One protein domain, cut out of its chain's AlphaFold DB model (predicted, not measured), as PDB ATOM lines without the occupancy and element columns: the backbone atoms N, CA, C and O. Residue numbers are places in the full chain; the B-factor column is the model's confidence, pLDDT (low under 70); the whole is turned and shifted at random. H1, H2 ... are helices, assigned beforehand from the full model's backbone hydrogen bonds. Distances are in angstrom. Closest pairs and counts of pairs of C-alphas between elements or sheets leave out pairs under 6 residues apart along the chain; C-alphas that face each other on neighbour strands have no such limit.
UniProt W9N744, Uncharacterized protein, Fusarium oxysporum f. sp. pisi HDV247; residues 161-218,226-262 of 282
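AT A GLANCE: This is residues 161 to 218 and 226 to 262 of the 282 residues of an uncharacterized protein of Fusarium oxysporum f. sp. pisi HDV247 (UniProt W9N744). H2 is the middle of an up-and-down bundle, with H1 and H3 running against it, H5 packed near its end, and short H4 crossing it. The printed part has 95 residues with five named helices, H1 to H5 in order, and no named strand; it is all helix and compact, radius of gyration of the C-alphas 12.8 A, spanning 34 by 29 by 28 A.

IN THESE COORDINATES: H2, residues 182 to 197, measures 22.7 A from C-alpha 182 at (3.905, -19.854, -47.099). H1 is residues 162 to 176, 21.3 A; H3 is 202 to 213; H4 is 244 to 249; H5, 251 to 262, ends at (9.419, -49.581, -54.192).

HOW THE PARTS SIT: H2 forms hairpins with H1, closest C-alphas Tyr 173 and Ala 183, 5.1 A, and with H3, Leu 191 and Ala 205, 6.2 A. H4 touches H2, only just about perpendicular at 73 degrees; C-alphas 189 and 248 are closest, 4.2 A. H5 touches H2 at 192 and 251, closest C-alphas, 5.0 A. In these helices every O i to N i+4 pair is within hydrogen-bond range.

THE WHOLE: Residues 219 to 225 are cut out, a 19.5 A gap between C-alphas 218 and 226. Residues 212 to 218 have pLDDT under 70.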
ATOM      1  N   ALA A 161      -4.894 -43.413 -36.026       91.62
ATOM      2  CA  ALA A 161      -5.302 -42.045 -36.312       91.62
ATOM      3  C   ALA A 161      -4.208 -41.181 -36.973       91.62
ATOM      4  O   ALA A 161      -4.478 -40.013 -37.267       91.62
ATOM      5  N   TRP A 162      -2.992 -41.693 -37.215       92.62
ATOM      6  CA  TRP A 162      -1.880 -40.884 -37.729       92.62
ATOM      7  C   TRP A 162      -2.217 -40.218 -39.070       92.62
ATOM      8  O   TRP A 162      -2.043 -39.004 -39.204       92.62
ATOM      9  N   ARG A 163      -2.799 -40.978 -40.016       92.31
ATOM     10  CA  ARG A 163      -3.240 -40.467 -41.328       92.31
ATOM     11  C   ARG A 163      -4.299 -39.384 -41.177       92.31
ATOM     12  O   ARG A 163      -4.197 -38.332 -41.799       92.31
ATOM     13  N   PHE A 164      -5.282 -39.601 -40.297       94.31
ATOM     14  CA  PHE A 164      -6.322 -38.608 -40.021       94.31
ATOM     15  C   PHE A 164      -5.713 -37.272 -39.585       94.31
ATOM     16  O   PHE A 164      -6.067 -36.231 -40.134       94.31
ATOM     17  N   TYR A 165      -4.783 -37.284 -38.627       95.56
ATOM     18  CA  TYR A 165      -4.171 -36.045 -38.142       95.56
ATOM     19  C   TYR A 165      -3.218 -35.411 -39.157       95.56
ATOM     20  O   TYR A 165      -3.175 -34.183 -39.234       95.56
ATOM     21  N   LEU A 166      -2.494 -36.207 -39.951       93.25
ATOM     22  CA  LEU A 166      -1.663 -35.699 -41.044       93.25
ATOM     23  C   LEU A 166      -2.520 -34.933 -42.061       93.25
ATOM     24  O   LEU A 166      -2.291 -33.743 -42.290       93.25
ATOM     25  N   PHE A 167      -3.561 -35.574 -42.598       92.69
ATOM     26  CA  PHE A 167      -4.455 -34.947 -43.570       92.69
ATOM     27  C   PHE A 167      -5.243 -33.788 -42.968       92.69
ATOM     28  O   PHE A 167      -5.434 -32.770 -43.630       92.69
ATOM     29  N   PHE A 168      -5.638 -33.880 -41.696       95.38
ATOM     30  CA  PHE A 168      -6.236 -32.757 -40.985       95.38
ATOM     31  C   PHE A 168      -5.301 -31.540 -40.996       95.38
ATOM     32  O   PHE A 168      -5.740 -30.447 -41.354       95.38
ATOM     33  N   CYS A 169      -4.022 -31.710 -40.640       96.12
ATOM     34  CA  CYS A 169      -3.043 -30.621 -40.635       96.12
ATOM     35  C   CYS A 169      -2.820 -30.043 -42.038       96.12
ATOM     36  O   CYS A 169      -2.891 -28.823 -42.202       96.12
ATOM     37  N   ILE A 170      -2.643 -30.893 -43.052       93.06
ATOM     38  CA  ILE A 170      -2.497 -30.476 -44.455       93.06
ATOM     39  C   ILE A 170      -3.735 -29.683 -44.905       93.06
ATOM     40  O   ILE A 170      -3.632 -28.554 -45.368       93.06
ATOM     41  N   GLN A 171      -4.947 -30.164 -44.633       92.12
ATOM     42  CA  GLN A 171      -6.174 -29.435 -44.964       92.12
ATOM     43  C   GLN A 171      -6.343 -28.120 -44.169       92.12
ATOM     44  O   GLN A 171      -7.143 -27.254 -44.539       92.12
ATOM     45  N   CYS A 172      -5.673 -27.947 -43.026       93.94
ATOM     46  CA  CYS A 172      -5.603 -26.658 -42.323       93.94
ATOM     47  C   CYS A 172      -4.717 -25.672 -43.060       93.94
ATOM     48  O   CYS A 172      -5.149 -24.546 -43.310       93.94
ATOM     49  N   TYR A 173      -3.536 -26.109 -43.474       92.62
ATOM     50  CA  TYR A 173      -2.642 -25.288 -44.274       92.62
ATOM     51  C   TYR A 173      -3.233 -24.939 -45.645       92.62
ATOM     52  O   TYR A 173      -3.101 -23.798 -46.080       92.62
ATOM     53  N   GLY A 174      -4.004 -25.840 -46.258       89.12
ATOM     54  CA  GLY A 174      -4.679 -25.586 -47.534       89.12
ATOM     55  C   GLY A 174      -5.755 -24.504 -47.437       89.12
ATOM     56  O   GLY A 174      -6.001 -23.792 -48.401       89.12
ATOM     57  N   ARG A 175      -6.367 -24.315 -46.259       88.94
ATOM     58  CA  ARG A 175      -7.256 -23.166 -46.007       88.94
ATOM     59  C   ARG A 175      -6.466 -21.899 -45.702       88.94
ATOM     60  O   ARG A 175      -6.773 -20.848 -46.253       88.94
ATOM     61  N   LEU A 176      -5.432 -22.008 -44.866       90.38
ATOM     62  CA  LEU A 176      -4.580 -20.878 -44.485       90.38
ATOM     63  C   LEU A 176      -3.836 -20.266 -45.675       90.38
ATOM     64  O   LEU A 176      -3.559 -19.070 -45.636       90.38
ATOM     65  N   ARG A 177      -3.574 -21.032 -46.745       86.06
ATOM     66  CA  ARG A 177      -2.912 -20.518 -47.955       86.06
ATOM     67  C   ARG A 177      -3.627 -19.327 -48.580       86.06
ATOM     68  O   ARG A 177      -2.970 -18.465 -49.146       86.06
ATOM     69  N   GLN A 178      -4.956 -19.267 -48.443       83.12
ATOM     70  CA  GLN A 178      -5.765 -18.165 -48.970       83.12
ATOM     71  C   GLN A 178      -5.360 -16.823 -48.349       83.12
ATOM     72  O   GLN A 178      -5.440 -15.792 -49.007       83.12
ATOM     73  N   ALA A 179      -4.900 -16.842 -47.093       84.50
ATOM     74  CA  ALA A 179      -4.408 -15.667 -46.381       84.50
ATOM     75  C   ALA A 179      -2.868 -15.591 -46.329       84.50
ATOM     76  O   ALA A 179      -2.316 -14.497 -46.233       84.50
ATOM     77  N   TYR A 180      -2.166 -16.730 -46.387       85.69
ATOM     78  CA  TYR A 180      -0.713 -16.821 -46.210       85.69
ATOM     79  C   TYR A 180      -0.083 -17.838 -47.159       85.69
ATOM     80  O   TYR A 180      -0.088 -19.036 -46.892       85.69
ATOM     81  N   ARG A 181       0.563 -17.355 -48.221       79.38
ATOM     82  CA  ARG A 181       1.182 -18.202 -49.255       79.38
ATOM     83  C   ARG A 181       2.150 -19.253 -48.702       79.38
ATOM     84  O   ARG A 181       2.128 -20.395 -49.137       79.38
ATOM     85  N   PHE A 182       2.941 -18.913 -47.683       83.75
ATOM     86  CA  PHE A 182       3.905 -19.854 -47.099       83.75
ATOM     87  C   PHE A 182       3.273 -21.058 -46.386       83.75
ATOM     88  O   PHE A 182       3.975 -22.021 -46.096       83.75
ATOM     89  N   ALA A 183       1.957 -21.053 -46.141       88.62
ATOM     90  CA  ALA A 183       1.239 -22.238 -45.674       88.62
ATOM     91  C   ALA A 183       1.332 -23.409 -46.670       88.62
ATOM     92  O   ALA A 183       1.287 -24.564 -46.253       88.62
ATOM     93  N   GLU A 184       1.494 -23.123 -47.964       87.44
ATOM     94  CA  GLU A 184       1.741 -24.129 -48.999       87.44
ATOM     95  C   GLU A 184       3.070 -24.848 -48.794       87.44
ATOM     96  O   GLU A 184       3.079 -26.072 -48.698       87.44
ATOM     97  N   ALA A 185       4.154 -24.093 -48.594       89.75
ATOM     98  CA  ALA A 185       5.463 -24.659 -48.279       89.75
ATOM     99  C   ALA A 185       5.405 -25.545 -47.023       89.75
ATOM    100  O   ALA A 185       5.969 -26.635 -47.007       89.75
ATOM    101  N   ILE A 186       4.644 -25.143 -45.992       92.62
ATOM    102  CA  ILE A 186       4.453 -25.988 -44.802       92.62
ATOM    103  C   ILE A 186       3.728 -27.290 -45.167       92.62
ATOM    104  O   ILE A 186       4.188 -28.363 -44.788       92.62
ATOM    105  N   GLY A 187       2.621 -27.222 -45.912       92.38
ATOM    106  CA  GLY A 187       1.893 -28.414 -46.366       92.38
ATOM    107  C   GLY A 187       2.785 -29.384 -47.148       92.38
ATOM    108  O   GLY A 187       2.831 -30.566 -46.812       92.38
ATOM    109  N   ARG A 188       3.556 -28.857 -48.108       92.25
ATOM    110  CA  ARG A 188       4.525 -29.612 -48.915       92.25
ATOM    111  C   ARG A 188       5.606 -30.252 -48.045       92.25
ATOM    112  O   ARG A 188       5.839 -31.448 -48.154       92.25
ATOM    113  N   SER A 189       6.179 -29.505 -47.097       93.88
ATOM    114  CA  SER A 189       7.179 -30.043 -46.165       93.88
ATOM    115  C   SER A 189       6.644 -31.203 -45.311       93.88
ATOM    116  O   SER A 189       7.352 -32.185 -45.102       93.88
ATOM    117  N   LEU A 190       5.381 -31.143 -44.864       94.50
ATOM    118  CA  LEU A 190       4.760 -32.233 -44.103       94.50
ATOM    119  C   LEU A 190       4.543 -33.485 -44.960       94.50
ATOM    120  O   LEU A 190       4.660 -34.595 -44.443       94.50
ATOM    121  N   LEU A 191       4.237 -33.319 -46.249       94.06
ATOM    122  CA  LEU A 191       4.145 -34.432 -47.193       94.06
ATOM    123  C   LEU A 191       5.521 -35.039 -47.483       94.06
ATOM    124  O   LEU A 191       5.642 -36.258 -47.449       94.06
ATOM    125  N   SER A 192       6.566 -34.225 -47.653       94.19
ATOM    126  CA  SER A 192       7.949 -34.715 -47.764       94.19
ATOM    127  C   SER A 192       8.354 -35.547 -46.550       94.19
ATOM    128  O   SER A 192       8.892 -36.644 -46.693       94.19
ATOM    129  N   MET A 193       8.035 -35.073 -45.342       94.00
ATOM    130  CA  MET A 193       8.267 -35.842 -44.118       94.00
ATOM    131  C   MET A 193       7.460 -37.147 -44.102       94.00
ATOM    132  O   MET A 193       7.973 -38.177 -43.668       94.00
ATOM    133  N   ALA A 194       6.209 -37.123 -44.571       92.62
ATOM    134  CA  ALA A 194       5.366 -38.311 -44.650       92.62
ATOM    135  C   ALA A 194       5.886 -39.347 -45.657       92.62
ATOM    136  O   ALA A 194       5.754 -40.534 -45.388       92.62
ATOM    137  N   LEU A 195       6.504 -38.917 -46.760       91.38
ATOM    138  CA  LEU A 195       7.153 -39.798 -47.735       91.38
ATOM    139  C   LEU A 195       8.419 -40.461 -47.175       91.38
ATOM    140  O   LEU A 195       8.709 -41.611 -47.492       91.38
ATOM    141  N   GLN A 196       9.177 -39.736 -46.346       88.25
ATOM    142  CA  GLN A 196      10.421 -40.234 -45.750       88.25
ATOM    143  C   GLN A 196      10.194 -41.147 -44.541       88.25
ATOM    144  O   GLN A 196      10.924 -42.117 -44.357       88.25
ATOM    145  N   GLN A 197       9.251 -40.784 -43.669       83.19
ATOM    146  CA  GLN A 197       9.085 -41.395 -42.342       83.19
ATOM    147  C   GLN A 197       7.801 -42.213 -42.213       83.19
ATOM    148  O   GLN A 197       7.644 -42.952 -41.242       83.19
ATOM    149  N   GLY A 198       6.858 -42.029 -43.134       71.44
ATOM    150  CA  GLY A 198       5.540 -42.636 -43.075       71.44
ATOM    151  C   GLY A 198       5.275 -43.588 -44.228       71.44
ATOM    152  O   GLY A 198       5.962 -43.599 -45.243       71.44
ATOM    153  N   ASP A 199       4.192 -44.342 -44.081       80.31
ATOM    154  CA  ASP A 199       3.703 -45.251 -45.117       80.31
ATOM    155  C   ASP A 199       2.823 -44.502 -46.137       80.31
ATOM    156  O   ASP A 199       1.773 -45.003 -46.545       80.31
ATOM    157  N   LEU A 200       3.159 -43.251 -46.478       88.38
ATOM    158  CA  LEU A 200       2.435 -42.491 -47.500       88.38
ATOM    159  C   LEU A 200       3.079 -42.756 -48.873       88.38
ATOM    160  O   LEU A 200       4.259 -42.443 -49.035       88.38
ATOM    161  N   PRO A 201       2.346 -43.307 -49.857       90.25
ATOM    162  CA  PRO A 201       2.863 -43.493 -51.210       90.25
ATOM    163  C   PRO A 201       3.063 -42.166 -51.953       90.25
ATOM    164  O   PRO A 201       2.257 -41.241 -51.818       90.25
ATOM    165  N   ALA A 202       4.080 -42.109 -52.815       90.62
ATOM    166  CA  ALA A 202       4.374 -40.974 -53.695       90.62
ATOM    167  C   ALA A 202       3.170 -40.522 -54.535       90.62
ATOM    168  O   ALA A 202       2.880 -39.328 -54.601       90.62
ATOM    169  N   SER A 203       2.423 -41.462 -55.121       90.25
ATOM    170  CA  SER A 203       1.231 -41.160 -55.925       90.25
ATOM    171  C   SER A 203       0.139 -40.451 -55.119       90.25
ATOM    172  O   SER A 203      -0.443 -39.473 -55.588       90.25
ATOM    173  N   GLU A 204      -0.101 -40.891 -53.882       91.19
ATOM    174  CA  GLU A 204      -1.063 -40.262 -52.976       91.19
ATOM    175  C   GLU A 204      -0.584 -38.866 -52.551       91.19
ATOM    176  O   GLU A 204      -1.361 -37.912 -52.565       91.19
ATOM    177  N   ALA A 205       0.706 -38.715 -52.234       90.50
ATOM    178  CA  ALA A 205       1.283 -37.425 -51.868       90.50
ATOM    179  C   ALA A 205       1.201 -36.397 -53.010       90.50
ATOM    180  O   ALA A 205       0.833 -35.247 -52.759       90.50
ATOM    181  N   ARG A 206       1.489 -36.802 -54.258       89.94
ATOM    182  CA  ARG A 206       1.348 -35.930 -55.436       89.94
ATOM    183  C   ARG A 206      -0.107 -35.558 -55.693       89.94
ATOM    184  O   ARG A 206      -0.389 -34.379 -55.865       89.94
ATOM    185  N   HIS A 207      -1.037 -36.506 -55.587       89.69
ATOM    186  CA  HIS A 207      -2.462 -36.205 -55.738       89.69
ATOM    187  C   HIS A 207      -2.954 -35.157 -54.723       89.69
ATOM    188  O   HIS A 207      -3.737 -34.262 -55.047       89.69
ATOM    189  N   ILE A 208      -2.466 -35.222 -53.481       87.75
ATOM    190  CA  ILE A 208      -2.776 -34.211 -52.460       87.75
ATOM    191  C   ILE A 208      -2.161 -32.851 -52.819       87.75
ATOM    192  O   ILE A 208      -2.798 -31.822 -52.579       87.75
ATOM    193  N   MET A 209      -0.947 -32.831 -53.382       84.50
ATOM    194  CA  MET A 209      -0.304 -31.601 -53.854       84.50
ATOM    195  C   MET A 209      -1.031 -30.977 -55.046       84.50
ATOM    196  O   MET A 209      -1.231 -29.768 -55.046       84.50
ATOM    197  N   GLU A 210      -1.524 -31.769 -55.995       83.50
ATOM    198  CA  GLU A 210      -2.313 -31.278 -57.134       83.50
ATOM    199  C   GLU A 210      -3.578 -30.549 -56.660       83.50
ATOM    200  O   GLU A 210      -3.817 -29.398 -57.026       83.50
ATOM    201  N   GLN A 211      -4.330 -31.142 -55.725       76.75
ATOM    202  CA  GLN A 211      -5.473 -30.475 -55.075       76.75
ATOM    203  C   GLN A 211      -5.061 -29.184 -54.345       76.75
ATOM    204  O   GLN A 211      -5.862 -28.260 -54.111       76.75
ATOM    205  N   TYR A 212      -3.798 -29.124 -53.929       69.62
ATOM    206  CA  TYR A 212      -3.215 -27.962 -53.300       69.62
ATOM    207  C   TYR A 212      -2.910 -26.838 -54.305       69.62
ATOM    208  O   TYR A 212      -3.177 -25.669 -54.016       69.62
ATOM    209  N   GLU A 213      -2.421 -27.185 -55.487       66.94
ATOM    210  CA  GLU A 213      -1.994 -26.255 -56.534       66.94
ATOM    211  C   GLU A 213      -3.171 -25.755 -57.398       66.94
ATOM    212  O   GLU A 213      -3.214 -24.577 -57.754       66.94
ATOM    213  N   GLU A 214      -4.209 -26.572 -57.625       61.53
ATOM    214  CA  GLU A 214      -5.383 -26.235 -58.460       61.53
ATOM    215  C   GLU A 214      -6.173 -24.989 -58.007       61.53
ATOM    216  O   GLU A 214      -6.943 -24.423 -58.782       61.53
ATOM    217  N   ASN A 215      -5.986 -24.514 -56.769       57.38
ATOM    218  CA  ASN A 215      -6.637 -23.292 -56.277       57.38
ATOM    219  C   ASN A 215      -5.655 -22.126 -56.049       57.38
ATOM    220  O   ASN A 215      -5.897 -21.279 -55.179       57.38
ATOM    221  N   GLN A 216      -4.526 -22.093 -56.760       58.66
ATOM    222  CA  GLN A 216      -3.582 -20.978 -56.697       58.66
ATOM    223  C   GLN A 216      -4.207 -19.694 -57.268       58.66
ATOM    224  O   GLN A 216      -4.525 -19.583 -58.451       58.66
ATOM    225  N   LEU A 217      -4.345 -18.675 -56.419       54.03
ATOM    226  CA  LEU A 217      -4.608 -17.309 -56.860       54.03
ATOM    227  C   LEU A 217      -3.271 -16.665 -57.243       54.03
ATOM    228  O   LEU A 217      -2.522 -16.255 -56.363       54.03
ATOM    229  N   ILE A 218      -3.031 -16.553 -58.553       53.78
ATOM    230  CA  ILE A 218      -2.021 -15.701 -59.209       53.78
ATOM    231  C   ILE A 218      -0.566 -16.019 -58.822       53.78
ATOM    232  O   ILE A 218      -0.105 -15.745 -57.720       53.78
ATOM    233  N   ALA A 226      10.349 -19.379 -45.548       80.38
ATOM    234  CA  ALA A 226       9.832 -20.098 -44.392       80.38
ATOM    235  C   ALA A 226      10.988 -20.787 -43.634       80.38
ATOM    236  O   ALA A 226      11.065 -22.007 -43.538       80.38
ATOM    237  N   THR A 227      11.880 -19.996 -43.036       82.81
ATOM    238  CA  THR A 227      13.117 -20.485 -42.389       82.81
ATOM    239  C   THR A 227      12.913 -21.230 -41.060       82.81
ATOM    240  O   THR A 227      13.881 -21.580 -40.383       82.81
ATOM    241  N   PHE A 228      11.667 -21.458 -40.639       87.88
ATOM    242  CA  PHE A 228      11.355 -22.219 -39.428       87.88
ATOM    243  C   PHE A 228      11.282 -23.725 -39.715       87.88
ATOM    244  O   PHE A 228      11.260 -24.165 -40.861       87.88
ATOM    245  N   MET A 229      11.291 -24.527 -38.650       94.38
ATOM    246  CA  MET A 229      11.456 -25.980 -38.740       94.38
ATOM    247  C   MET A 229      10.127 -26.682 -39.029       94.38
ATOM    248  O   MET A 229       9.134 -26.429 -38.339       94.38
ATOM    249  N   ALA A 230      10.135 -27.585 -40.009       94.12
ATOM    250  CA  ALA A 230       9.059 -28.540 -40.243       94.12
ATOM    251  C   ALA A 230       9.313 -29.841 -39.476       94.12
ATOM    252  O   ALA A 230       8.426 -30.266 -38.739       94.12
ATOM    253  N   ASP A 231      10.515 -30.423 -39.567       94.88
ATOM    254  CA  ASP A 231      10.878 -31.628 -38.812       94.88
ATOM    255  C   ASP A 231      11.519 -31.268 -37.467       94.88
ATOM    256  O   ASP A 231      12.671 -30.852 -37.370       94.88
ATOM    257  N   LEU A 232      10.762 -31.447 -36.387       94.06
ATOM    258  CA  LEU A 232      11.195 -31.088 -35.040       94.06
ATOM    259  C   LEU A 232      12.218 -32.067 -34.447       94.06
ATOM    260  O   LEU A 232      12.889 -31.712 -33.479       94.06
ATOM    261  N   ASN A 233      12.340 -33.289 -34.975       91.75
ATOM    262  CA  ASN A 233      13.386 -34.219 -34.546       91.75
ATOM    263  C   ASN A 233      14.691 -33.918 -35.276       91.75
ATOM    264  O   ASN A 233      15.714 -33.709 -34.626       91.75
ATOM    265  N   LEU A 234      14.644 -33.805 -36.606       91.88
ATOM    266  CA  LEU A 234      15.822 -33.470 -37.403       91.88
ATOM    267  C   LEU A 234      16.391 -32.102 -37.004       91.88
ATOM    268  O   LEU A 234      17.606 -31.935 -36.949       91.88
ATOM    269  N   ALA A 235      15.543 -31.149 -36.605       91.88
ATOM    270  CA  ALA A 235      15.979 -29.829 -36.150       91.88
ATOM    271  C   ALA A 235      16.894 -29.846 -34.911       91.88
ATOM    272  O   ALA A 235      17.551 -28.845 -34.633       91.88
ATOM    273  N   MET A 236      16.948 -30.942 -34.148       88.56
ATOM    274  CA  MET A 236      17.835 -31.046 -32.981       88.56
ATOM    275  C   MET A 236      19.298 -31.294 -33.359       88.56
ATOM    276  O   MET A 236      20.181 -31.015 -32.546       88.56
ATOM    277  N   THR A 237      19.545 -31.813 -34.563       88.31
ATOM    278  CA  THR A 237      20.877 -32.193 -35.057       88.31
ATOM    279  C   THR A 237      21.242 -31.456 -36.343       88.31
ATOM    280  O   THR A 237      22.379 -31.014 -36.490       88.31
ATOM    281  N   ASN A 238      20.283 -31.253 -37.250       89.50
ATOM    282  CA  ASN A 238      20.468 -30.574 -38.528       89.50
ATOM    283  C   ASN A 238      19.313 -29.587 -38.833       89.50
ATOM    284  O   ASN A 238      18.404 -29.898 -39.605       89.50
ATOM    285  N   PRO A 239      19.341 -28.374 -38.247       88.94
ATOM    286  CA  PRO A 239      18.304 -27.362 -38.461       88.94
ATOM    287  C   PRO A 239      18.135 -26.913 -39.919       88.94
ATOM    288  O   PRO A 239      17.035 -26.541 -40.314       88.94
ATOM    289  N   SER A 240      19.200 -26.918 -40.727       89.94
ATOM    290  CA  SER A 240      19.111 -26.505 -42.136       89.94
ATOM    291  C   SER A 240      18.245 -27.465 -42.948       89.94
ATOM    292  O   SER A 240      17.321 -27.021 -43.628       89.94
ATOM    293  N   GLU A 241      18.482 -28.771 -42.804       92.44
ATOM    294  CA  GLU A 241      17.716 -29.813 -43.505       92.44
ATOM    295  C   GLU A 241      16.303 -29.991 -42.933       92.44
ATOM    296  O   GLU A 241      15.400 -30.445 -43.623       92.44
ATOM    297  N   ALA A 242      16.089 -29.617 -41.671       93.69
ATOM    298  CA  ALA A 242      14.791 -29.695 -41.006       93.69
ATOM    299  C   ALA A 242      13.831 -28.539 -41.336       93.69
ATOM    300  O   ALA A 242      12.686 -28.523 -40.867       93.69
ATOM    301  N   SER A 243      14.307 -27.531 -42.068       94.56
ATOM    302  CA  SER A 243      13.526 -26.341 -42.397       94.56
ATOM    303  C   SER A 243      12.360 -26.655 -43.336       94.56
ATOM    304  O   SER A 243      12.403 -27.606 -44.117       94.56
ATOM    305  N   VAL A 244      11.303 -25.839 -43.262       93.38
ATOM    306  CA  VAL A 244      10.164 -25.941 -44.186       93.38
ATOM    307  C   VAL A 244      10.629 -25.801 -45.634       93.38
ATOM    308  O   VAL A 244      10.190 -26.585 -46.463       93.38
ATOM    309  N   GLU A 245      11.517 -24.845 -45.922       91.31
ATOM    310  CA  GLU A 245      12.084 -24.622 -47.262       91.31
ATOM    311  C   GLU A 245      12.795 -25.877 -47.782       91.31
ATOM    312  O   GLU A 245      12.369 -26.450 -48.778       91.31
ATOM    313  N   SER A 246      13.796 -26.374 -47.043       92.38
ATOM    314  CA  SER A 246      14.580 -27.545 -47.462       92.38
ATOM    315  C   SER A 246      13.702 -28.773 -47.721       92.38
ATOM    316  O   SER A 246      13.862 -29.458 -48.731       92.38
ATOM    317  N   LEU A 247      12.735 -29.045 -46.839       93.00
ATOM    318  CA  LEU A 247      11.838 -30.189 -46.997       93.00
ATOM    319  C   LEU A 247      10.827 -29.988 -48.129       93.00
ATOM    320  O   LEU A 247      10.502 -30.952 -48.818       93.00
ATOM    321  N   ALA A 248      10.320 -28.772 -48.333       91.31
ATOM    322  CA  ALA A 248       9.395 -28.478 -49.423       91.31
ATOM    323  C   ALA A 248      10.075 -28.595 -50.797       91.31
ATOM    324  O   ALA A 248       9.499 -29.205 -51.701       91.31
ATOM    325  N   ASP A 249      11.299 -28.077 -50.928       90.50
ATOM    326  CA  ASP A 249      12.074 -28.091 -52.174       90.50
ATOM    327  C   ASP A 249      12.441 -29.519 -52.593       90.50
ATOM    328  O   ASP A 249      12.374 -29.872 -53.768       90.50
ATOM    329  N   ARG A 250      12.742 -30.384 -51.619       90.81
ATOM    330  CA  ARG A 250      13.121 -31.787 -51.851       90.81
ATOM    331  C   ARG A 250      11.943 -32.731 -52.094       90.81
ATOM    332  O   ARG A 250      12.160 -33.933 -52.231       90.81
ATOM    333  N   PHE A 251      10.706 -32.232 -52.108       91.38
ATOM    334  CA  PHE A 251       9.510 -33.074 -52.218       91.38
ATOM    335  C   PHE A 251       9.544 -34.001 -53.442       91.38
ATOM    336  O   PHE A 251       9.353 -35.206 -53.288       91.38
ATOM    337  N   GLU A 252       9.821 -33.460 -54.635       89.88
ATOM    338  CA  GLU A 252       9.828 -34.269 -55.865       89.88
ATOM    339  C   GLU A 252      10.970 -35.281 -55.869       89.88
ATOM    340  O   GLU A 252      10.753 -36.445 -56.198       89.88
ATOM    341  N   ASP A 253      12.162 -34.873 -55.428       90.62
ATOM    342  CA  ASP A 253      13.320 -35.764 -55.338       90.62
ATOM    343  C   ASP A 253      13.033 -36.962 -54.418       90.62
ATOM    344  O   ASP A 253      13.352 -38.106 -54.748       90.62
ATOM    345  N   ILE A 254      12.385 -36.712 -53.273       89.25
ATOM    346  CA  ILE A 254      11.978 -37.752 -52.320       89.25
ATOM    347  C   ILE A 254      10.913 -38.668 -52.937       89.25
ATOM    348  O   ILE A 254      11.015 -39.888 -52.809       89.25
ATOM    349  N   ALA A 255       9.901 -38.099 -53.598       89.06
ATOM    350  CA  ALA A 255       8.820 -38.862 -54.215       89.06
ATOM    351  C   ALA A 255       9.346 -39.800 -55.316       89.06
ATOM    352  O   ALA A 255       9.028 -40.988 -55.318       89.06
ATOM    353  N   ILE A 256      10.215 -39.290 -56.194       89.88
ATOM    354  CA  ILE A 256      10.865 -40.064 -57.260       89.88
ATOM    355  C   ILE A 256      11.718 -41.194 -56.665       89.88
ATOM    356  O   ILE A 256      11.637 -42.341 -57.107       89.88
ATOM    357  N   PHE A 257      12.518 -40.900 -55.636       87.56
ATOM    358  CA  PHE A 257      13.356 -41.906 -54.981       87.56
ATOM    359  C   PHE A 257      12.533 -43.051 -54.363       87.56
ATOM    360  O   PHE A 257      12.905 -44.223 -54.478       87.56
ATOM    361  N   GLN A 258      11.397 -42.732 -53.736       87.19
ATOM    362  CA  GLN A 258      10.496 -43.734 -53.160       87.19
ATOM    363  C   GLN A 258       9.895 -44.652 -54.242       87.19
ATOM    364  O   GLN A 258       9.784 -45.859 -54.041       87.19
ATOM    365  N   GLU A 259       9.542 -44.112 -55.411       85.31
ATOM    366  CA  GLU A 259       9.011 -44.902 -56.531       85.31
ATOM    367  C   GLU A 259      10.043 -45.885 -57.083       85.31
ATOM    368  O   GLU A 259       9.726 -47.058 -57.272       85.31
ATOM    369  N   PHE A 260      11.291 -45.446 -57.269       84.25
ATOM    370  CA  PHE A 260      12.367 -46.330 -57.723       84.25
ATOM    371  C   PHE A 260      12.667 -47.455 -56.730       84.25
ATOM    372  O   PHE A 260      12.877 -48.600 -57.130       84.25
ATOM    373  N   THR A 261      12.676 -47.144 -55.434       80.50
ATOM    374  CA  THR A 261      12.975 -48.132 -54.386       80.50
ATOM    375  C   THR A 261      11.834 -49.123 -54.168       80.50
ATOM    376  O   THR A 261      12.100 -50.301 -53.940       80.50
ATOM    377  N   ASN A 262      10.578 -48.695 -54.313       71.94
ATOM    378  CA  ASN A 262       9.419 -49.581 -54.192       71.94
ATOM    379  C   ASN A 262       9.162 -50.418 -55.458       71.94
ATOM    380  O   ASN A 262       8.720 -51.557 -55.342       71.94
TER     381      ASN A 262